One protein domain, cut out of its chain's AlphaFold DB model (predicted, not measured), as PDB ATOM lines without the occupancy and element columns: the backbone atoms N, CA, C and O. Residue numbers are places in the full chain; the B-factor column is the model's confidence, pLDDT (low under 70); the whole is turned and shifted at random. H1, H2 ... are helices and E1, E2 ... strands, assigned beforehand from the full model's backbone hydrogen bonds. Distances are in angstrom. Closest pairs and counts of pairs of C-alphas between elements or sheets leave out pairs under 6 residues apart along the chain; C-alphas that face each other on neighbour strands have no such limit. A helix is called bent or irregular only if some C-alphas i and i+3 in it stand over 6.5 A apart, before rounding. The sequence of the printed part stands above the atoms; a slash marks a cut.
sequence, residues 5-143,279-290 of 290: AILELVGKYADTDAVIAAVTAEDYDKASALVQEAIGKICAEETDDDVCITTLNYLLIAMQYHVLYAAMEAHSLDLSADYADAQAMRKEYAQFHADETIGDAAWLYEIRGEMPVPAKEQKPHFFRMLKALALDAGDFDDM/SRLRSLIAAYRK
ATOM      1  N   ALA A   5     286.811 186.719 184.213       48.50
ATOM      2  CA  ALA A   5     287.032 187.283 182.889       48.50
ATOM      3  C   ALA A   5     287.521 186.248 181.858       48.50
ATOM      4  O   ALA A   5     287.085 186.298 180.711       48.50
ATOM      5  N   ILE A   6     288.378 185.293 182.249       48.75
ATOM      6  CA  ILE A   6     288.881 184.257 181.324       48.75
ATOM      7  C   ILE A   6     287.762 183.275 180.980       48.75
ATOM      8  O   ILE A   6     287.555 182.978 179.808       48.75
ATOM      9  N   LEU A   7     287.003 182.812 181.977       50.00
ATOM     10  CA  LEU A   7     285.880 181.899 181.747       50.00
ATOM     11  C   LEU A   7     284.710 182.579 181.027       50.00
ATOM     12  O   LEU A   7     284.087 181.948 180.182       50.00
ATOM     13  N   GLU A   8     284.437 183.862 181.284       56.06
ATOM     14  CA  GLU A   8     283.449 184.632 180.513       56.06
ATOM     15  C   GLU A   8     283.889 184.811 179.049       56.06
ATOM     16  O   GLU A   8     283.078 184.635 178.136       56.06
ATOM     17  N   LEU A   9     285.170 185.111 178.804       58.97
ATOM     18  CA  LEU A   9     285.723 185.254 177.454       58.97
ATOM     19  C   LEU A   9     285.735 183.918 176.704       58.97
ATOM     20  O   LEU A   9     285.309 183.851 175.552       58.97
ATOM     21  N   VAL A  10     286.190 182.844 177.350       63.56
ATOM     22  CA  VAL A  10     286.213 181.496 176.769       63.56
ATOM     23  C   VAL A  10     284.797 180.961 176.579       63.56
ATOM     24  O   VAL A  10     284.518 180.387 175.531       63.56
ATOM     25  N   GLY A  11     283.883 181.222 177.515       71.69
ATOM     26  CA  GLY A  11     282.474 180.823 177.449       71.69
ATOM     27  C   GLY A  11     281.710 181.419 176.263       71.69
ATOM     28  O   GLY A  11     280.696 180.866 175.837       71.69
ATOM     29  N   LYS A  12     282.213 182.509 175.665       80.00
ATOM     30  CA  LYS A  12     281.709 183.039 174.387       80.00
ATOM     31  C   LYS A  12     281.966 182.075 173.221       80.00
ATOM     32  O   LYS A  12     281.166 182.008 172.286       80.00
ATOM     33  N   TYR A  13     283.081 181.349 173.261       86.06
ATOM     34  CA  TYR A  13     283.584 180.547 172.146       86.06
ATOM     35  C   TYR A  13     283.435 179.037 172.365       86.06
ATOM     36  O   TYR A  13     283.184 178.310 171.400       86.06
ATOM     37  N   ALA A  14     283.554 178.574 173.611       87.44
ATOM     38  CA  ALA A  14     283.551 177.170 173.995       87.44
ATOM     39  C   ALA A  14     282.574 176.899 175.149       87.44
ATOM     40  O   ALA A  14     282.582 177.592 176.162       87.44
ATOM     41  N   ASP A  15     281.785 175.832 175.016       90.50
ATOM     42  CA  ASP A  15     281.021 175.246 176.120       90.50
ATOM     43  C   ASP A  15     281.937 174.278 176.884       90.50
ATOM     44  O   ASP A  15     282.082 173.112 176.512       90.50
ATOM     45  N   THR A  16     282.626 174.786 177.910       80.75
ATOM     46  CA  THR A  16     283.611 174.014 178.683       80.75
ATOM     47  C   THR A  16     282.996 172.797 179.364       80.75
ATOM     48  O   THR A  16     283.651 171.759 179.428       80.75
ATOM     49  N   ASP A  17     281.734 172.872 179.791       83.50
ATOM     50  CA  ASP A  17     281.025 171.752 180.417       83.50
ATOM     51  C   ASP A  17     280.776 170.627 179.407       83.50
ATOM     52  O   ASP A  17     280.964 169.446 179.716       83.50
ATOM     53  N   ALA A  18     280.414 170.973 178.167       92.00
ATOM     54  CA  ALA A  18     280.276 169.993 177.092       92.00
ATOM     55  C   ALA A  18     281.614 169.329 176.730       92.00
ATOM     56  O   ALA A  18     281.628 168.131 176.426       92.00
ATOM     57  N   VAL A  19     282.727 170.074 176.775       90.25
ATOM     58  CA  VAL A  19     284.068 169.506 176.553       90.25
ATOM     59  C   VAL A  19     284.457 168.583 177.710       90.25
ATOM     60  O   VAL A  19     284.849 167.450 177.443       90.25
ATOM     61  N   ILE A  20     284.272 168.998 178.971       84.38
ATOM     62  CA  ILE A  20     284.508 168.151 180.158       84.38
ATOM     63  C   ILE A  20     283.722 166.848 180.031       84.38
ATOM     64  O   ILE A  20     284.304 165.767 180.095       84.38
ATOM     65  N   ALA A  21     282.419 166.933 179.755       89.19
ATOM     66  CA  ALA A  21     281.567 165.757 179.616       89.19
ATOM     67  C   ALA A  21     282.035 164.808 178.499       89.19
ATOM     68  O   ALA A  21     281.947 163.592 178.660       89.19
ATOM     69  N   ALA A  22     282.527 165.336 177.374       95.50
ATOM     70  CA  ALA A  22     283.058 164.523 176.281       95.50
ATOM     71  C   ALA A  22     284.384 163.843 176.658       95.50
ATOM     72  O   ALA A  22     284.538 162.645 176.428       95.50
ATOM     73  N   VAL A  23     285.315 164.579 177.277       91.19
ATOM     74  CA  VAL A  23     286.624 164.048 177.691       91.19
ATOM     75  C   VAL A  23     286.470 162.986 178.781       91.19
ATOM     76  O   VAL A  23     287.044 161.911 178.646       91.19
ATOM     77  N   THR A  24     285.646 163.236 179.805       88.38
ATOM     78  CA  THR A  24     285.351 162.270 180.881       88.38
ATOM     79  C   THR A  24     284.652 161.008 180.363       88.38
ATOM     80  O   THR A  24     284.805 159.930 180.930       88.38
ATOM     81  N   ALA A  25     283.883 161.118 179.276       92.31
ATOM     82  CA  ALA A  25     283.263 159.974 178.607       92.31
ATOM     83  C   ALA A  25     284.206 159.247 177.626       92.31
ATOM     84  O   ALA A  25     283.761 158.326 176.941       92.31
ATOM     85  N   GLU A  26     285.473 159.666 177.531       92.75
ATOM     86  CA  GLU A  26     286.469 159.192 176.560       92.75
ATOM     87  C   GLU A  26     286.051 159.368 175.083       92.75
ATOM     88  O   GLU A  26     286.594 158.729 174.181       92.75
ATOM     89  N   ASP A  27     285.112 160.280 174.810       96.44
ATOM     90  CA  ASP A  27     284.703 160.676 173.460       96.44
ATOM     91  C   ASP A  27     285.638 161.781 172.939       96.44
ATOM     92  O   ASP A  27     285.282 162.957 172.803       96.44
ATOM     93  N   TYR A  28     286.895 161.393 172.705       95.50
ATOM     94  CA  TYR A  28     287.972 162.312 172.325       95.50
ATOM     95  C   TYR A  28     287.739 162.982 170.967       95.50
ATOM     96  O   TYR A  28     288.160 164.122 170.775       95.50
ATOM     97  N   ASP A  29     287.040 162.313 170.047       96.50
ATOM     98  CA  ASP A  29     286.686 162.883 168.746       96.50
ATOM     99  C   ASP A  29     285.681 164.028 168.916       96.50
ATOM    100  O   ASP A  29     285.851 165.100 168.329       96.50
ATOM    101  N   LYS A  30     284.665 163.844 169.771       97.31
ATOM    102  CA  LYS A  30     283.711 164.906 170.100       97.31
ATOM    103  C   LYS A  30     284.372 166.055 170.851       97.31
ATOM    104  O   LYS A  30     284.131 167.209 170.502       97.31
ATOM    105  N   ALA A  31     285.200 165.763 171.855       96.50
ATOM    106  CA  ALA A  31     285.943 166.791 172.581       96.50
ATOM    107  C   ALA A  31     286.823 167.612 171.625       96.50
ATOM    108  O   ALA A  31     286.764 168.840 171.631       96.50
ATOM    109  N   SER A  32     287.549 166.936 170.727       96.44
ATOM    110  CA  SER A  32     288.363 167.592 169.704       96.44
ATOM    111  C   SER A  32     287.527 168.464 168.776       96.44
ATOM    112  O   SER A  32     287.882 169.619 168.552       96.44
ATOM    113  N   ALA A  33     286.386 167.971 168.289       96.62
ATOM    114  CA  ALA A  33     285.498 168.747 167.428       96.62
ATOM    115  C   ALA A  33     285.002 170.037 168.105       96.62
ATOM    116  O   ALA A  33     285.019 171.090 167.470       96.62
ATOM    117  N   LEU A  34     284.627 169.979 169.387       96.88
ATOM    118  CA  LEU A  34     284.191 171.152 170.158       96.88
ATOM    119  C   LEU A  34     285.314 172.188 170.318       96.88
ATOM    120  O   LEU A  34     285.088 173.383 170.126       96.88
ATOM    121  N   VAL A  35     286.537 171.743 170.619       94.75
ATOM    122  CA  VAL A  35     287.700 172.640 170.756       94.75
ATOM    123  C   VAL A  35     288.085 173.255 169.411       94.75
ATOM    124  O   VAL A  35     288.328 174.457 169.327       94.75
ATOM    125  N   GLN A  36     288.096 172.464 168.336       94.75
ATOM    126  CA  GLN A  36     288.360 172.964 166.984       94.75
ATOM    127  C   GLN A  36     287.284 173.961 166.522       94.75
ATOM    128  O   GLN A  36     287.613 174.960 165.881       94.75
ATOM    129  N   GLU A  37     286.013 173.751 166.881       95.19
ATOM    130  CA  GLU A  37     284.938 174.714 166.619       95.19
ATOM    131  C   GLU A  37     285.192 176.051 167.334       95.19
ATOM    132  O   GLU A  37     285.068 177.108 166.712       95.19
ATOM    133  N   ALA A  38     285.591 176.020 168.608       93.94
ATOM    134  CA  ALA A  38     285.923 177.224 169.370       93.94
ATOM    135  C   ALA A  38     287.114 177.985 168.760       93.94
ATOM    136  O   ALA A  38     287.027 179.195 168.551       93.94
ATOM    137  N   ILE A  39     288.189 177.274 168.397       93.12
ATOM    138  CA  ILE A  39     289.349 177.849 167.694       93.12
ATOM    139  C   ILE A  39     288.906 178.501 166.380       93.12
ATOM    140  O   ILE A  39     289.287 179.635 166.092       93.12
ATOM    141  N   GLY A  40     288.073 177.811 165.596       93.50
ATOM    142  CA  GLY A  40     287.546 178.329 164.336       93.50
ATOM    143  C   GLY A  40     286.731 179.610 164.511       93.50
ATOM    144  O   GLY A  40     286.919 180.551 163.740       93.50
ATOM    145  N   LYS A  41     285.877 179.686 165.541       94.00
ATOM    146  CA  LYS A  41     285.112 180.902 165.872       94.00
ATOM    147  C   LYS A  41     286.027 182.067 166.241       94.00
ATOM    148  O   LYS A  41     285.859 183.147 165.684       94.00
ATOM    149  N   ILE A  42     287.020 181.841 167.106       88.94
ATOM    150  CA  ILE A  42     287.993 182.876 167.497       88.94
ATOM    151  C   ILE A  42     288.734 183.398 166.262       88.94
ATOM    152  O   ILE A  42     288.763 184.601 166.024       88.94
ATOM    153  N   CYS A  43     289.268 182.498 165.434       90.88
ATOM    154  CA  CYS A  43     290.002 182.866 164.223       90.88
ATOM    155  C   CYS A  43     289.148 183.612 163.186       90.88
ATOM    156  O   CYS A  43     289.716 184.337 162.366       90.88
ATOM    157  N   ALA A  44     287.826 183.407 163.187       91.06
ATOM    158  CA  ALA A  44     286.886 184.064 162.282       91.06
ATOM    159  C   ALA A  44     286.395 185.428 162.801       91.06
ATOM    160  O   ALA A  44     286.155 186.324 161.992       91.06
ATOM    161  N   GLU A  45     286.218 185.582 164.116       88.94
ATOM    162  CA  GLU A  45     285.735 186.822 164.738       88.94
ATOM    163  C   GLU A  45     286.859 187.828 165.001       88.94
ATOM    164  O   GLU A  45     286.706 189.012 164.701       88.94
ATOM    165  N   GLU A  46     287.992 187.365 165.529       84.56
ATOM    166  CA  GLU A  46     289.140 188.222 165.801       84.56
ATOM    167  C   GLU A  46     289.924 188.405 164.508       84.56
ATOM    168  O   GLU A  46     290.493 187.448 163.994       84.56
ATOM    169  N   THR A  47     289.955 189.615 163.947       79.12
ATOM    170  CA  THR A  47     290.698 189.894 162.704       79.12
ATOM    171  C   THR A  47     292.147 190.298 162.960       79.12
ATOM    172  O   THR A  47     293.008 190.068 162.112       79.12
ATOM    173  N   ASP A  48     292.412 190.882 164.128       79.38
ATOM    174  CA  ASP A  48     293.754 191.230 164.586       79.38
ATOM    175  C   ASP A  48     294.492 189.960 165.039       79.38
ATOM    176  O   ASP A  48     293.939 189.129 165.765       79.38
ATOM    177  N   ASP A  49     295.715 189.759 164.549       75.88
ATOM    178  CA  ASP A  49     296.499 188.561 164.857       75.88
ATOM    179  C   ASP A  49     296.904 188.502 166.330       75.88
ATOM    180  O   ASP A  49     296.900 187.417 166.905       75.88
ATOM    181  N   ASP A  50     297.222 189.635 166.951       65.25
ATOM    182  CA  ASP A  50     297.660 189.670 168.343       65.25
ATOM    183  C   ASP A  50     296.477 189.404 169.279       65.25
ATOM    184  O   ASP A  50     296.580 188.549 170.157       65.25
ATOM    185  N   VAL A  51     295.311 190.006 169.016       67.06
ATOM    186  CA  VAL A  51     294.076 189.713 169.773       67.06
ATOM    187  C   VAL A  51     293.646 188.251 169.604       67.06
ATOM    188  O   VAL A  51     293.237 187.595 170.567       67.06
ATOM    189  N   CYS A  52     293.778 187.703 168.394       74.31
ATOM    190  CA  CYS A  52     293.478 186.301 168.129       74.31
ATOM    191  C   CYS A  52     294.438 185.362 168.872       74.31
ATOM    192  O   CYS A  52     293.992 184.379 169.459       74.31
ATOM    193  N   ILE A  53     295.742 185.662 168.884       71.44
ATOM    194  CA  ILE A  53     296.749 184.901 169.640       71.44
ATOM    195  C   ILE A  53     296.407 184.902 171.129       71.44
ATOM    196  O   ILE A  53     296.377 183.836 171.744       71.44
ATOM    197  N   THR A  54     296.099 186.066 171.699       65.75
ATOM    198  CA  THR A  54     295.714 186.205 173.110       65.75
ATOM    199  C   THR A  54     294.488 185.367 173.446       65.75
ATOM    200  O   THR A  54     294.505 184.581 174.393       65.75
ATOM    201  N   THR A  55     293.436 185.481 172.637       68.75
ATOM    202  CA  THR A  55     292.165 184.783 172.870       68.75
ATOM    203  C   THR A  55     292.325 183.267 172.742       68.75
ATOM    204  O   THR A  55     291.814 182.516 173.574       68.75
ATOM    205  N   LEU A  56     293.094 182.797 171.753       77.00
ATOM    206  CA  LEU A  56     293.433 181.379 171.622       77.00
ATOM    207  C   LEU A  56     294.271 180.881 172.800       77.00
ATOM    208  O   LEU A  56     294.067 179.756 173.253       77.00
ATOM    209  N   ASN A  57     295.191 181.694 173.320       71.94
ATOM    210  CA  ASN A  57     295.976 181.294 174.479       71.94
ATOM    211  C   ASN A  57     295.093 181.118 175.720       71.94
ATOM    212  O   ASN A  57     295.217 180.107 176.405       71.94
ATOM    213  N   TYR A  58     294.148 182.031 175.961       69.50
ATOM    214  CA  TYR A  58     293.174 181.883 177.046       69.50
ATOM    215  C   TYR A  58     292.285 180.653 176.892       69.50
ATOM    216  O   TYR A  58     292.029 179.966 177.879       69.50
ATOM    217  N   LEU A  59     291.856 180.337 175.667       75.50
ATOM    218  CA  LEU A  59     291.125 179.100 175.401       75.50
ATOM    219  C   LEU A  59     291.946 177.879 175.830       75.50
ATOM    220  O   LEU A  59     291.434 177.025 176.547       75.50
ATOM    221  N   LEU A  60     293.215 177.799 175.425       75.81
ATOM    222  CA  LEU A  60     294.077 176.665 175.761       75.81
ATOM    223  C   LEU A  60     294.392 176.588 177.262       75.81
ATOM    224  O   LEU A  60     294.404 175.491 177.812       75.81
ATOM    225  N   ILE A  61     294.574 177.726 177.936       69.12
ATOM    226  CA  ILE A  61     294.696 177.787 179.402       69.12
ATOM    227  C   ILE A  61     293.431 177.220 180.051       69.12
ATOM    228  O   ILE A  61     293.521 176.391 180.951       69.12
ATOM    229  N   ALA A  62     292.242 177.593 179.570       67.94
ATOM    230  CA  ALA A  62     291.002 177.044 180.100       67.94
ATOM    231  C   ALA A  62     290.861 175.537 179.828       67.94
ATOM    232  O   ALA A  62     290.418 174.793 180.705       67.94
ATOM    233  N   MET A  63     291.290 175.060 178.655       77.88
ATOM    234  CA  MET A  63     291.334 173.625 178.355       77.88
ATOM    235  C   MET A  63     292.279 172.874 179.300       77.88
ATOM    236  O   MET A  63     291.948 171.784 179.761       77.88
ATOM    237  N   GLN A  64     293.434 173.448 179.627       72.81
ATOM    238  CA  GLN A  64     294.381 172.854 180.566       72.81
ATOM    239  C   GLN A  64     293.845 172.872 182.001       72.81
ATOM    240  O   GLN A  64     293.783 171.831 182.642       72.81
ATOM    241  N   TYR A  65     293.422 174.027 182.511       63.19
ATOM    242  CA  TYR A  65     293.111 174.178 183.934       63.19
ATOM    243  C   TYR A  65     291.723 173.733 184.336       63.19
ATOM    244  O   TYR A  65     291.552 173.127 185.390       63.19
ATOM    245  N   HIS A  66     290.730 174.029 183.508       67.12
ATOM    246  CA  HIS A  66     289.345 173.745 183.851       67.12
ATOM    247  C   HIS A  66     288.891 172.417 183.267       67.12
ATOM    248  O   HIS A  66     288.185 171.675 183.937       67.12
ATOM    249  N   VAL A  67     289.312 172.087 182.043       71.44
ATOM    250  CA  VAL A  67     288.827 170.874 181.378       71.44
ATOM    251  C   VAL A  67     289.678 169.655 181.714       71.44
ATOM    252  O   VAL A  67     289.145 168.651 182.184       71.44
ATOM    253  N   LEU A  68     290.994 169.722 181.498       75.00
ATOM    254  CA  LEU A  68     291.871 168.575 181.717       75.00
ATOM    255  C   LEU A  68     291.920 168.175 183.192       75.00
ATOM    256  O   LEU A  68     291.734 166.998 183.473       75.00
ATOM    257  N   TYR A  69     292.130 169.106 184.129       71.75
ATOM    258  CA  TYR A  69     292.175 168.740 185.551       71.75
ATOM    259  C   TYR A  69     290.832 168.216 186.070       71.75
ATOM    260  O   TYR A  69     290.830 167.255 186.835       71.75
ATOM    261  N   ALA A  70     289.696 168.750 185.606       68.12
ATOM    262  CA  ALA A  70     288.387 168.187 185.947       68.12
ATOM    263  C   ALA A  70     288.216 166.764 185.390       68.12
ATOM    264  O   ALA A  70     287.724 165.871 186.082       68.12
ATOM    265  N   ALA A  71     288.662 166.515 184.154       73.56
ATOM    266  CA  ALA A  71     288.649 165.175 183.577       73.56
ATOM    267  C   ALA A  71     289.599 164.223 184.322       73.56
ATOM    268  O   ALA A  71     289.232 163.086 184.608       73.56
ATOM    269  N   MET A  72     290.794 164.686 184.687       76.19
ATOM    270  CA  MET A  72     291.747 163.928 185.493       76.19
ATOM    271  C   MET A  72     291.166 163.560 186.856       76.19
ATOM    272  O   MET A  72     291.261 162.401 187.244       76.19
ATOM    273  N   GLU A  73     290.505 164.495 187.541       75.00
ATOM    274  CA  GLU A  73     289.808 164.228 188.801       75.00
ATOM    275  C   GLU A  73     288.720 163.160 188.619       75.00
ATOM    276  O   GLU A  73     288.673 162.189 189.376       75.00
ATOM    277  N   ALA A  74     287.905 163.264 187.563       74.31
ATOM    278  CA  ALA A  74     286.877 162.270 187.244       74.31
ATOM    279  C   ALA A  74     287.457 160.872 186.951       74.31
ATOM    280  O   ALA A  74     286.813 159.860 187.234       74.31
ATOM    281  N   HIS A  75     288.683 160.812 186.429       75.81
ATOM    282  CA  HIS A  75     289.441 159.578 186.227       75.81
ATOM    283  C   HIS A  75     290.368 159.232 187.404       75.81
ATOM    284  O   HIS A  75     291.146 158.294 187.289       75.81
ATOM    285  N   SER A  76     290.304 159.944 188.537       76.00
ATOM    286  CA  SER A  76     291.183 159.729 189.701       76.00
ATOM    287  C   SER A  76     292.681 159.725 189.351       76.00
ATOM    288  O   SER A  76     293.464 158.961 189.919       76.00
ATOM    289  N   LEU A  77     293.079 160.571 188.402       73.88
ATOM    290  CA  LEU A  77     294.455 160.759 187.955       73.88
ATOM    291  C   LEU A  77     295.073 161.994 188.608       73.88
ATOM    292  O   LEU A  77     294.417 163.020 188.763       73.88
ATOM    293  N   ASP A  78     296.362 161.909 188.913       71.25
ATOM    294  CA  ASP A  78     297.165 163.013 189.431       71.25
ATOM    295  C   ASP A  78     298.516 163.081 188.721       71.25
ATOM    296  O   ASP A  78     299.186 162.066 188.496       71.25
ATOM    297  N   LEU A  79     298.931 164.301 188.394       63.16
ATOM    298  CA  LEU A  79     300.307 164.606 188.030       63.16
ATOM    299  C   LEU A  79     301.011 164.861 189.363       63.16
ATOM    300  O   LEU A  79     300.888 165.956 189.896       63.16
ATOM    301  N   SER A  80     301.663 163.841 189.937       54.41
ATOM    302  CA  SER A  80     302.207 163.851 191.314       54.41
ATOM    303  C   SER A  80     302.705 165.205 191.819       54.41
ATOM    304  O   SER A  80     303.324 165.960 191.073       54.41
ATOM    305  N   ALA A  81     302.616 165.408 193.137       47.31
ATOM    306  CA  ALA A  81     303.076 166.601 193.854       47.31
ATOM    307  C   ALA A  81     304.510 167.095 193.549       47.31
ATOM    308  O   ALA A  81     304.812 168.244 193.897       47.31
ATOM    309  N   ASP A  82     305.351 166.252 192.938       45.72
ATOM    310  CA  ASP A  82     306.739 166.545 192.589       45.72
ATOM    311  C   ASP A  82     306.959 166.909 191.116       45.72
ATOM    312  O   ASP A  82     308.038 167.401 190.806       45.72
ATOM    313  N   TYR A  83     306.002 166.675 190.203       47.41
ATOM    314  CA  TYR A  83     306.121 167.011 188.769       47.41
ATOM    315  C   TYR A  83     307.444 166.553 188.093       47.41
ATOM    316  O   TYR A  83     307.807 166.988 187.000       47.41
ATOM    317  N   ALA A  84     308.191 165.657 188.750       44.00
ATOM    318  CA  ALA A  84     309.653 165.603 188.673       44.00
ATOM    319  C   ALA A  84     310.194 164.975 187.386       44.00
ATOM    320  O   ALA A  84     311.407 164.891 187.206       44.00
ATOM    321  N   ASP A  85     309.311 164.539 186.485       61.97
ATOM    322  CA  ASP A  85     309.701 163.911 185.230       61.97
ATOM    323  C   ASP A  85     308.857 164.371 184.029       61.97
ATOM    324  O   ASP A  85     308.434 163.583 183.180       61.97
ATOM    325  N   ALA A  86     308.631 165.685 183.922       63.34
ATOM    326  CA  ALA A  86     308.067 166.304 182.716       63.34
ATOM    327  C   ALA A  86     308.876 165.951 181.447       63.34
ATOM    328  O   ALA A  86     308.324 165.825 180.351       63.34
ATOM    329  N   GLN A  87     310.188 165.720 181.589       68.62
ATOM    330  CA  GLN A  87     311.034 165.249 180.495       68.62
ATOM    331  C   GLN A  87     310.648 163.839 180.030       68.62
ATOM    332  O   GLN A  87     310.570 163.612 178.817       68.62
ATOM    333  N   ALA A  88     310.367 162.904 180.942       71.75
ATOM    334  CA  ALA A  88     309.810 161.615 180.556       71.75
ATOM    335  C   ALA A  88     308.399 161.741 179.996       71.75
ATOM    336  O   ALA A  88     308.125 161.079 179.000       71.75
ATOM    337  N   MET A  89     307.540 162.613 180.534       75.12
ATOM    338  CA  MET A  89     306.215 162.853 179.949       75.12
ATOM    339  C   MET A  89     306.326 163.301 178.483       75.12
ATOM    340  O   MET A  89     305.651 162.739 177.627       75.12
ATOM    341  N   ARG A  90     307.232 164.234 178.154       75.94
ATOM    342  CA  ARG A  90     307.493 164.651 176.761       75.94
ATOM    343  C   ARG A  90     308.009 163.514 175.896       75.94
ATOM    344  O   ARG A  90     307.553 163.336 174.770       75.94
ATOM    345  N   LYS A  91     308.973 162.750 176.412       80.62
ATOM    346  CA  LYS A  91     309.525 161.595 175.698       80.62
ATOM    347  C   LYS A  91     308.426 160.580 175.387       80.62
ATOM    348  O   LYS A  91     308.329 160.112 174.261       80.62
ATOM    349  N   GLU A  92     307.596 160.268 176.371       82.25
ATOM    350  CA  GLU A  92     306.501 159.313 176.248       82.25
ATOM    351  C   GLU A  92     305.352 159.842 175.382       82.25
ATOM    352  O   GLU A  92     304.748 159.069 174.645       82.25
ATOM    353  N   TYR A  93     305.098 161.152 175.384       83.00
ATOM    354  CA  TYR A  93     304.156 161.795 174.468       83.00
ATOM    355  C   TYR A  93     304.648 161.741 173.016       83.00
ATOM    356  O   TYR A  93     303.878 161.429 172.109       83.00
ATOM    357  N   ALA A  94     305.945 161.966 172.783       83.81
ATOM    358  CA  ALA A  94     306.553 161.799 171.465       83.81
ATOM    359  C   ALA A  94     306.482 160.339 170.986       83.81
ATOM    360  O   ALA A  94     306.157 160.094 169.827       83.81
ATOM    361  N   GLN A  95     306.717 159.373 171.884       86.81
ATOM    362  CA  GLN A  95     306.532 157.945 171.597       86.81
ATOM    363  C   GLN A  95     305.077 157.627 171.246       86.81
ATOM    364  O   GLN A  95     304.824 156.949 170.258       86.81
ATOM    365  N   PHE A  96     304.120 158.157 172.008       88.31
ATOM    366  CA  PHE A  96     302.696 158.006 171.721       88.31
ATOM    367  C   PHE A  96     302.322 158.553 170.336       88.31
ATOM    368  O   PHE A  96     301.621 157.879 169.589       88.31
ATOM    369  N   HIS A  97     302.817 159.737 169.958       85.06
ATOM    370  CA  HIS A  97     302.585 160.305 168.621       85.06
ATOM    371  C   HIS A  97     303.239 159.514 167.489       85.06
ATOM    372  O   HIS A  97     302.735 159.532 166.369       85.06
ATOM    373  N   ALA A  98     304.355 158.845 167.768       88.12
ATOM    374  CA  ALA A  98     305.059 157.997 166.813       88.12
ATOM    375  C   ALA A  98     304.500 156.560 166.743       88.12
ATOM    376  O   ALA A  98     305.087 155.724 166.056       88.12
ATOM    377  N   ASP A  99     303.397 156.264 167.446       88.19
ATOM    378  CA  ASP A  99     302.848 154.911 167.626       88.19
ATOM    379  C   ASP A  99     303.883 153.909 168.195       88.19
ATOM    380  O   ASP A  99     303.859 152.707 167.919       88.19
ATOM    381  N   GLU A 100     304.819 154.408 169.006       88.19
ATOM    382  CA  GLU A 100     305.849 153.628 169.686       88.19
ATOM    383  C   GLU A 100     305.391 153.152 171.075       88.19
ATOM    384  O   GLU A 100     304.367 153.557 171.627       88.19
ATOM    385  N   THR A 101     306.181 152.260 171.679       85.31
ATOM    386  CA  THR A 101     305.924 151.795 173.047       85.31
ATOM    387  C   THR A 101     306.181 152.917 174.052       85.31
ATOM    388  O   THR A 101     307.308 153.402 174.165       85.31
ATOM    389  N   ILE A 102     305.143 153.284 174.808       83.81
ATOM    390  CA  ILE A 102     305.224 154.243 175.917       83.81
ATOM    391  C   ILE A 102     306.021 153.633 177.076       83.81
ATOM    392  O   ILE A 102     305.839 152.464 177.425       83.81
ATOM    393  N   GLY A 103     306.913 154.432 177.658       76.56
ATOM    394  CA  GLY A 103     307.732 154.057 178.808       76.56
ATOM    395  C   GLY A 103     306.964 153.843 180.121       76.56
ATOM    396  O   GLY A 103     305.747 154.012 180.237       76.56
ATOM    397  N   ASP A 104     307.708 153.464 181.154       71.62
ATOM    398  CA  ASP A 104     307.219 153.155 182.498       71.62
ATOM    399  C   ASP A 104     307.518 154.261 183.525       71.62
ATOM    400  O   ASP A 104     307.395 154.024 184.726       71.62
ATOM    401  N   ALA A 105     307.854 155.481 183.078       63.88
ATOM    402  CA  ALA A 105     308.191 156.580 183.981       63.88
ATOM    403  C   ALA A 105     307.016 156.953 184.901       63.88
ATOM    404  O   ALA A 105     305.856 156.974 184.481       63.88
ATOM    405  N   ALA A 106     307.314 157.259 186.161       69.88
ATOM    406  CA  ALA A 106     306.311 157.547 187.179       69.88
ATOM    407  C   ALA A 106     306.036 159.060 187.262       69.88
ATOM    408  O   ALA A 106     306.483 159.728 188.191       69.88
ATOM    409  N   TRP A 107     305.321 159.604 186.273       70.25
ATOM    410  CA  TRP A 107     304.832 160.997 186.276       70.25
ATOM    411  C   TRP A 107     303.300 161.101 186.359       70.25
ATOM    412  O   TRP A 107     302.782 162.152 186.729       70.25
ATOM    413  N   LEU A 108     302.580 160.009 186.078       71.25
ATOM    414  CA  LEU A 108     301.128 159.897 186.229       71.25
ATOM    415  C   LEU A 108     300.807 158.911 187.351       71.25
ATOM    416  O   LEU A 108     301.331 157.793 187.364       71.25
ATOM    417  N   TYR A 109     299.946 159.321 188.275       68.75
ATOM    418  CA  TYR A 109     299.619 158.579 189.486       68.75
ATOM    419  C   TYR A 109     298.109 158.438 189.648       68.75
ATOM    420  O   TYR A 109     297.333 159.252 189.160       68.75
ATOM    421  N   GLU A 110     297.699 157.397 190.367       64.06
ATOM    422  CA  GLU A 110     296.323 157.248 190.832       64.06
ATOM    423  C   GLU A 110     296.133 157.989 192.156       64.06
ATOM    424  O   GLU A 110     296.890 157.793 193.116       64.06
ATOM    425  N   ILE A 111     295.064 158.774 192.249       57.62
ATOM    426  CA  ILE A 111     294.602 159.349 193.509       57.62
ATOM    427  C   ILE A 111     293.968 158.217 194.321       57.62
ATOM    428  O   ILE A 111     292.792 157.908 194.193       57.62
ATOM    429  N   ARG A 112     294.786 157.576 195.164       51.00
ATOM    430  CA  ARG A 112     294.387 156.641 196.234       51.00
ATOM    431  C   ARG A 112     293.378 155.550 195.830       51.00
ATOM    432  O   ARG A 112     292.219 155.610 196.208       51.00
ATOM    433  N   GLY A 113     293.863 154.451 195.252       47.72
ATOM    434  CA  GLY A 113     293.290 153.107 195.461       47.72
ATOM    435  C   GLY A 113     291.856 152.838 194.979       47.72
ATOM    436  O   GLY A 113     291.307 151.799 195.346       47.72
ATOM    437  N   GLU A 114     291.259 153.722 194.178       47.19
ATOM    438  CA  GLU A 114     289.874 153.590 193.698       47.19
ATOM    439  C   GLU A 114     289.758 153.232 192.201       47.19
ATOM    440  O   GLU A 114     288.656 152.940 191.734       47.19
ATOM    441  N   MET A 115     290.866 153.132 191.451       48.25
ATOM    442  CA  MET A 115     290.834 152.667 190.058       48.25
ATOM    443  C   MET A 115     291.106 151.158 189.903       48.25
ATOM    444  O   MET A 115     292.010 150.611 190.531       48.25
ATOM    445  N   PRO A 116     290.387 150.462 188.999       49.69
ATOM    446  CA  PRO A 116     290.667 149.070 188.641       49.69
ATOM    447  C   PRO A 116     291.855 148.888 187.670       49.69
ATOM    448  O   PRO A 116     292.213 147.745 187.383       49.69
ATOM    449  N   VAL A 117     292.450 149.971 187.148       57.38
ATOM    450  CA  VAL A 117     293.477 149.955 186.085       57.38
ATOM    451  C   VAL A 117     294.708 150.775 186.512       57.38
ATOM    452  O   VAL A 117     294.528 151.950 186.821       57.38
ATOM    453  N   PRO A 118     295.933 150.203 186.480       62.75
ATOM    454  CA  PRO A 118     297.173 150.882 186.865       62.75
ATOM    455  C   PRO A 118     297.437 152.201 186.115       62.75
ATOM    456  O   PRO A 118     297.310 152.240 184.894       62.75
ATOM    457  N   ALA A 119     297.966 153.230 186.782       62.94
ATOM    458  CA  ALA A 119     298.310 154.537 186.189       62.94
ATOM    459  C   ALA A 119     299.163 154.454 184.903       62.94
ATOM    460  O   ALA A 119     298.985 155.227 183.963       62.94
ATOM    461  N   LYS A 120     300.060 153.463 184.803       66.19
ATOM    462  CA  LYS A 120     300.845 153.187 183.583       66.19
ATOM    463  C   LYS A 120     299.977 152.864 182.356       66.19
ATOM    464  O   LYS A 120     300.342 153.208 181.239       66.19
ATOM    465  N   GLU A 121     298.837 152.210 182.563       73.12
ATOM    466  CA  GLU A 121     297.869 151.832 181.529       73.12
ATOM    467  C   GLU A 121     296.935 153.009 181.191       73.12
ATOM    468  O   GLU A 121     296.289 152.988 180.148       73.12
ATOM    469  N   GLN A 122     296.947 154.076 182.004       78.88
ATOM    470  CA  GLN A 122     296.187 155.315 181.801       78.88
ATOM    471  C   GLN A 122     296.946 156.387 181.003       78.88
ATOM    472  O   GLN A 122     296.331 157.316 180.483       78.88
ATOM    473  N   LYS A 123     298.268 156.262 180.824       84.44
ATOM    474  CA  LYS A 123     299.070 157.225 180.042       84.44
ATOM    475  C   LYS A 123     298.556 157.449 178.609       84.44
ATOM    476  O   LYS A 123     298.468 158.606 178.199       84.44
ATOM    477  N   PRO A 124     298.159 156.410 177.840       86.62
ATOM    478  CA  PRO A 124     297.567 156.627 176.521       86.62
ATOM    479  C   PRO A 124     296.248 157.406 176.591       86.62
ATOM    480  O   PRO A 124     295.980 158.218 175.710       86.62
ATOM    481  N   HIS A 125     295.435 157.179 177.629       84.81
ATOM    482  CA  HIS A 125     294.198 157.932 177.849       84.81
ATOM    483  C   HIS A 125     294.513 159.399 178.143       84.81
ATOM    484  O   HIS A 125     293.976 160.279 177.477       84.81
ATOM    485  N   PHE A 126     295.475 159.672 179.029       86.44
ATOM    486  CA  PHE A 126     295.961 161.026 179.296       86.44
ATOM    487  C   PHE A 126     296.446 161.744 178.029       86.44
ATOM    488  O   PHE A 126     296.015 162.859 177.745       86.44
ATOM    489  N   PHE A 127     297.261 161.096 177.195       89.50
ATOM    490  CA  PHE A 127     297.735 161.712 175.953       89.50
ATOM    491  C   PHE A 127     296.632 161.938 174.914       89.50
ATOM    492  O   PHE A 127     296.687 162.915 174.163       89.50
ATOM    493  N   ARG A 128     295.598 161.089 174.884       91.12
ATOM    494  CA  ARG A 128     294.397 161.342 174.074       91.12
ATOM    495  C   ARG A 128     293.608 162.543 174.591       91.12
ATOM    496  O   ARG A 128     293.164 163.333 173.762       91.12
ATOM    497  N   MET A 129     293.497 162.720 175.913       89.25
ATOM    498  CA  MET A 129     292.900 163.924 176.506       89.25
ATOM    499  C   MET A 129     293.659 165.180 176.069       89.25
ATOM    500  O   MET A 129     293.038 166.097 175.538       89.25
ATOM    501  N   LEU A 130     294.994 165.197 176.188       86.81
ATOM    502  CA  LEU A 130     295.811 166.334 175.740       86.81
ATOM    503  C   LEU A 130     295.545 166.685 174.274       86.81
ATOM    504  O   LEU A 130     295.217 167.826 173.948       86.81
ATOM    505  N   LYS A 131     295.609 165.683 173.391       90.50
ATOM    506  CA  LYS A 131     295.403 165.886 171.954       90.50
ATOM    507  C   LYS A 131     293.991 166.381 171.632       90.50
ATOM    508  O   LYS A 131     293.842 167.272 170.797       90.50
ATOM    509  N   ALA A 132     292.965 165.836 172.289       92.12
ATOM    510  CA  ALA A 132     291.581 166.282 172.120       92.12
ATOM    511  C   ALA A 132     291.402 167.754 172.521       92.12
ATOM    512  O   ALA A 132     290.635 168.479 171.896       92.12
ATOM    513  N   LEU A 133     292.170 168.212 173.505       85.81
ATOM    514  CA  LEU A 133     292.135 169.571 174.034       85.81
ATOM    515  C   LEU A 133     293.066 170.556 173.311       85.81
ATOM    516  O   LEU A 133     293.204 171.696 173.745       85.81
ATOM    517  N   ALA A 134     293.689 170.140 172.199       88.00
ATOM    518  CA  ALA A 134     294.713 170.913 171.487       88.00
ATOM    519  C   ALA A 134     295.916 171.316 172.373       88.00
ATOM    520  O   ALA A 134     296.572 172.339 172.133       88.00
ATOM    521  N   LEU A 135     296.209 170.482 173.375       81.12
ATOM    522  CA  LEU A 135     297.343 170.597 174.283       81.12
ATOM    523  C   LEU A 135     298.483 169.654 173.875       81.12
ATOM    524  O   LEU A 135     298.296 168.667 173.158       81.12
ATOM    525  N   ASP A 136     299.676 169.959 174.368       77.31
ATOM    526  CA  ASP A 136     300.894 169.163 174.226       77.31
ATOM    527  C   ASP A 136     301.511 168.897 175.609       77.31
ATOM    528  O   ASP A 136     301.294 169.660 176.546       77.31
ATOM    529  N   ALA A 137     302.335 167.858 175.741       72.06
ATOM    530  CA  ALA A 137     303.185 167.660 176.913       72.06
ATOM    531  C   ALA A 137     304.124 168.858 177.181       72.06
ATOM    532  O   ALA A 137     304.566 169.042 178.313       72.06
ATOM    533  N   GLY A 138     304.422 169.678 176.165       65.56
ATOM    534  CA  GLY A 138     305.144 170.945 176.324       65.56
ATOM    535  C   GLY A 138     304.374 172.051 177.060       65.56
ATOM    536  O   GLY A 138     305.006 173.004 177.506       65.56
ATOM    537  N   ASP A 139     303.053 171.923 177.221       65.56
ATOM    538  CA  ASP A 139     302.199 172.913 177.909       65.56
ATOM    539  C   ASP A 139     302.253 172.783 179.446       65.56
ATOM    540  O   ASP A 139     301.631 173.543 180.180       65.56
ATOM    541  N   PHE A 140     303.013 171.809 179.941       59.12
ATOM    542  CA  PHE A 140     303.102 171.430 181.349       59.12
ATOM    543  C   PHE A 140     304.448 171.816 181.970       59.12
ATOM    544  O   PHE A 140     304.752 171.378 183.065       59.12
ATOM    545  N   ASP A 141     305.301 172.565 181.281       50.66
ATOM    546  CA  ASP A 141     306.694 172.742 181.681       50.66
ATOM    547  C   ASP A 141     306.928 173.779 182.790       50.66
ATOM    548  O   ASP A 141     306.777 174.974 182.561       50.66
ATOM    549  N   ASP A 142     307.443 173.318 183.934       44.72
ATOM    550  CA  ASP A 142     308.067 174.162 184.957       44.72
ATOM    551  C   ASP A 142     309.596 174.033 184.884       44.72
ATOM    552  O   ASP A 142     310.153 172.931 184.881       44.72
ATOM    553  N   MET A 143     310.303 175.163 184.893       35.31
ATOM    554  CA  MET A 143     311.658 175.197 185.438       35.31
ATOM    555  C   MET A 143     311.527 175.647 186.898       35.31
ATOM    556  O   MET A 143     310.935 176.707 187.130       35.31
ATOM    557  N   SER A 279     304.495 180.621 167.878       77.38
ATOM    558  CA  SER A 279     304.669 179.961 166.580       77.38
ATOM    559  C   SER A 279     303.579 178.912 166.321       77.38
ATOM    560  O   SER A 279     303.000 178.857 165.226       77.38
ATOM    561  N   ARG A 280     303.219 178.125 167.345       78.81
ATOM    562  CA  ARG A 280     302.109 177.160 167.286       78.81
ATOM    563  C   ARG A 280     300.767 177.852 167.058       78.81
ATOM    564  O   ARG A 280     300.022 177.449 166.166       78.81
ATOM    565  N   LEU A 281     300.470 178.907 167.817       80.12
ATOM    566  CA  LEU A 281     299.229 179.678 167.689       80.12
ATOM    567  C   LEU A 281     299.116 180.354 166.318       80.12
ATOM    568  O   LEU A 281     298.076 180.263 165.673       80.12
ATOM    569  N   ARG A 282     300.202 180.937 165.805       82.75
ATOM    570  CA  ARG A 282     300.252 181.501 164.446       82.75
ATOM    571  C   ARG A 282     300.013 180.439 163.377       82.75
ATOM    572  O   ARG A 282     299.307 180.698 162.405       82.75
ATOM    573  N   SER A 283     300.547 179.234 163.567       85.75
ATOM    574  CA  SER A 283     300.296 178.105 162.664       85.75
ATOM    575  C   SER A 283     298.828 177.664 162.684       85.75
ATOM    576  O   SER A 283     298.271 177.366 161.628       85.75
ATOM    577  N   LEU A 284     298.181 177.677 163.856       83.75
ATOM    578  CA  LEU A 284     296.743 177.422 163.995       83.75
ATOM    579  C   LEU A 284     295.913 178.496 163.282       83.75
ATOM    580  O   LEU A 284     295.073 178.158 162.453       83.75
ATOM    581  N   ILE A 285     296.197 179.780 163.516       87.56
ATOM    582  CA  ILE A 285     295.522 180.896 162.832       87.56
ATOM    583  C   ILE A 285     295.635 180.741 161.312       87.56
ATOM    584  O   ILE A 285     294.635 180.792 160.594       87.56
ATOM    585  N   ALA A 286     296.843 180.463 160.815       88.31
ATOM    586  CA  ALA A 286     297.095 180.257 159.394       88.31
ATOM    587  C   ALA A 286     296.383 179.024 158.813       88.31
ATOM    588  O   ALA A 286     296.148 178.974 157.606       88.31
ATOM    589  N   ALA A 287     296.057 178.012 159.621       87.88
ATOM    590  CA  ALA A 287     295.281 176.857 159.175       87.88
ATOM    591  C   ALA A 287     293.786 177.184 159.036       87.88
ATOM    592  O   ALA A 287     293.149 176.685 158.109       87.88
ATOM    593  N   TYR A 288     293.254 178.033 159.918       87.44
ATOM    594  CA  TYR A 288     291.827 178.352 160.008       87.44
ATOM    595  C   TYR A 288     291.377 179.538 159.149       87.44
ATOM    596  O   TYR A 288     290.216 179.585 158.754       87.44
ATOM    597  N   ARG A 289     292.269 180.481 158.827       85.50
ATOM    598  CA  ARG A 289     291.947 181.675 158.019       85.50
ATOM    599  C   ARG A 289     292.181 181.513 156.503       85.50
ATOM    600  O   ARG A 289     292.310 182.515 155.805       85.50
ATOM    601  N   LYS A 290     292.281 180.281 155.988       64.62
ATOM    602  CA  LYS A 290     292.426 180.003 154.543       64.62
ATOM    603  C   LYS A 290     291.085 180.019 153.822       64.62
ATOM    604  O   LYS A 290     290.922 180.881 152.934       64.62
TER     605      LYS A 290
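AT A GLANCE: This is residues 5 to 143 and 279 to 290 of the 290 residues of an uncharacterized protein of Ruminococcus sp (UniProt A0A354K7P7). An elongated body is built along the long helix H4, with H3 making a hairpin with its first part, H2 packed at a slant on its later part, and H6 overlapping the beginning of H3 with its last residues, 128 to 132, while its first residues lie at the strands E1 and E2. H8 crosses H3 and H4 near one end and H1 crosses H4; toward the other end lie a small antiparallel pair of strands, E1 and E2, and H5, which crosses H6 with H7 beside it. The printed part has 151 residues with eight named helices and two named strands, in the order H1 H2 H3 H4 E1 H5 E2 H6 H7 H8, and its class is mostly helix. It is compact, with a radius of gyration of the C-alphas of 15.9 A, and spans 47 by 28 by 28 A.

IN THESE COORDINATES: H1, residues 5 to 11, begins at C-alpha 5 (287.032, 187.283, 182.889). H2 is residues 16 to 24, H3 residues 28 to 45, 25.8 A long, and H4 residues 49 to 74, 35.8 A, beginning at C-alpha 49 (296.499, 188.561, 164.857). E1 is residues 77 to 79, H5 residues 86 to 97, 16.3 A, and E2 residues 108 to 110. H6, residues 119 to 132, 19.5 A, is only just irregular: C-alphas 121 and 124 are 6.9 A apart. H7 is residues 137 to 140; H8, residues 279 to 288, 14.5 A, ends at C-alpha 288 (291.827, 178.352, 160.008).

HOW THE PARTS SIT: H3, H4 and H6 form an up and down bundle, each running against the one before it. H3 and H4 are a hairpin at a shallow tilt of 22 degrees, closest at the C-alphas of Cys 43 and Cys 52, 6.3 A. Residues 28 to 35 of H3 touch H6, closest at C-alphas 32 and 132, 4.2 A. H2 and H3 are also a hairpin, with C-alphas 19 and 31 closest at 5.2 A. H2 touches residues 63 to 74 of H4, closest at C-alphas 24 and 71, 5.2 A. H1 touches H4 about perpendicular, at 81 degrees, closest at C-alphas 10 and 59, 5.6 A. H8 touches H4, also at 81 degrees, closest at C-alphas 53 and 281, 6.1 A. H5 and H6 only just touch, with 3 pairs of C-alphas within 8 A, closest at 93 and 127, 6.6 A. H7 touches H5, closest at C-alphas 90 and 137, 5.3 A. In the antiparallel pair E1 and E2, N 78 and O 109 are within hydrogen-bond range at 2.8 A. Every O i to N i+4 pair is within range in H1, H2, H3, H5 and H8, against 19 of 22 in H4 and 8 of 10 in H6; H7 is too short for one.

THE WHOLE: The C-alphas farthest apart are those of Thr 47 and Gly 113, 49.3 A. Residues 144 to 278 are not printed, and C-alphas 143 and 279 are 20.7 A apart across the cut. Of the links that are printed whole, none is long. The mean pLDDT of the printed part is 76.2; 46 residues are under 70, among them residues 79 to 87 and 109 to 120.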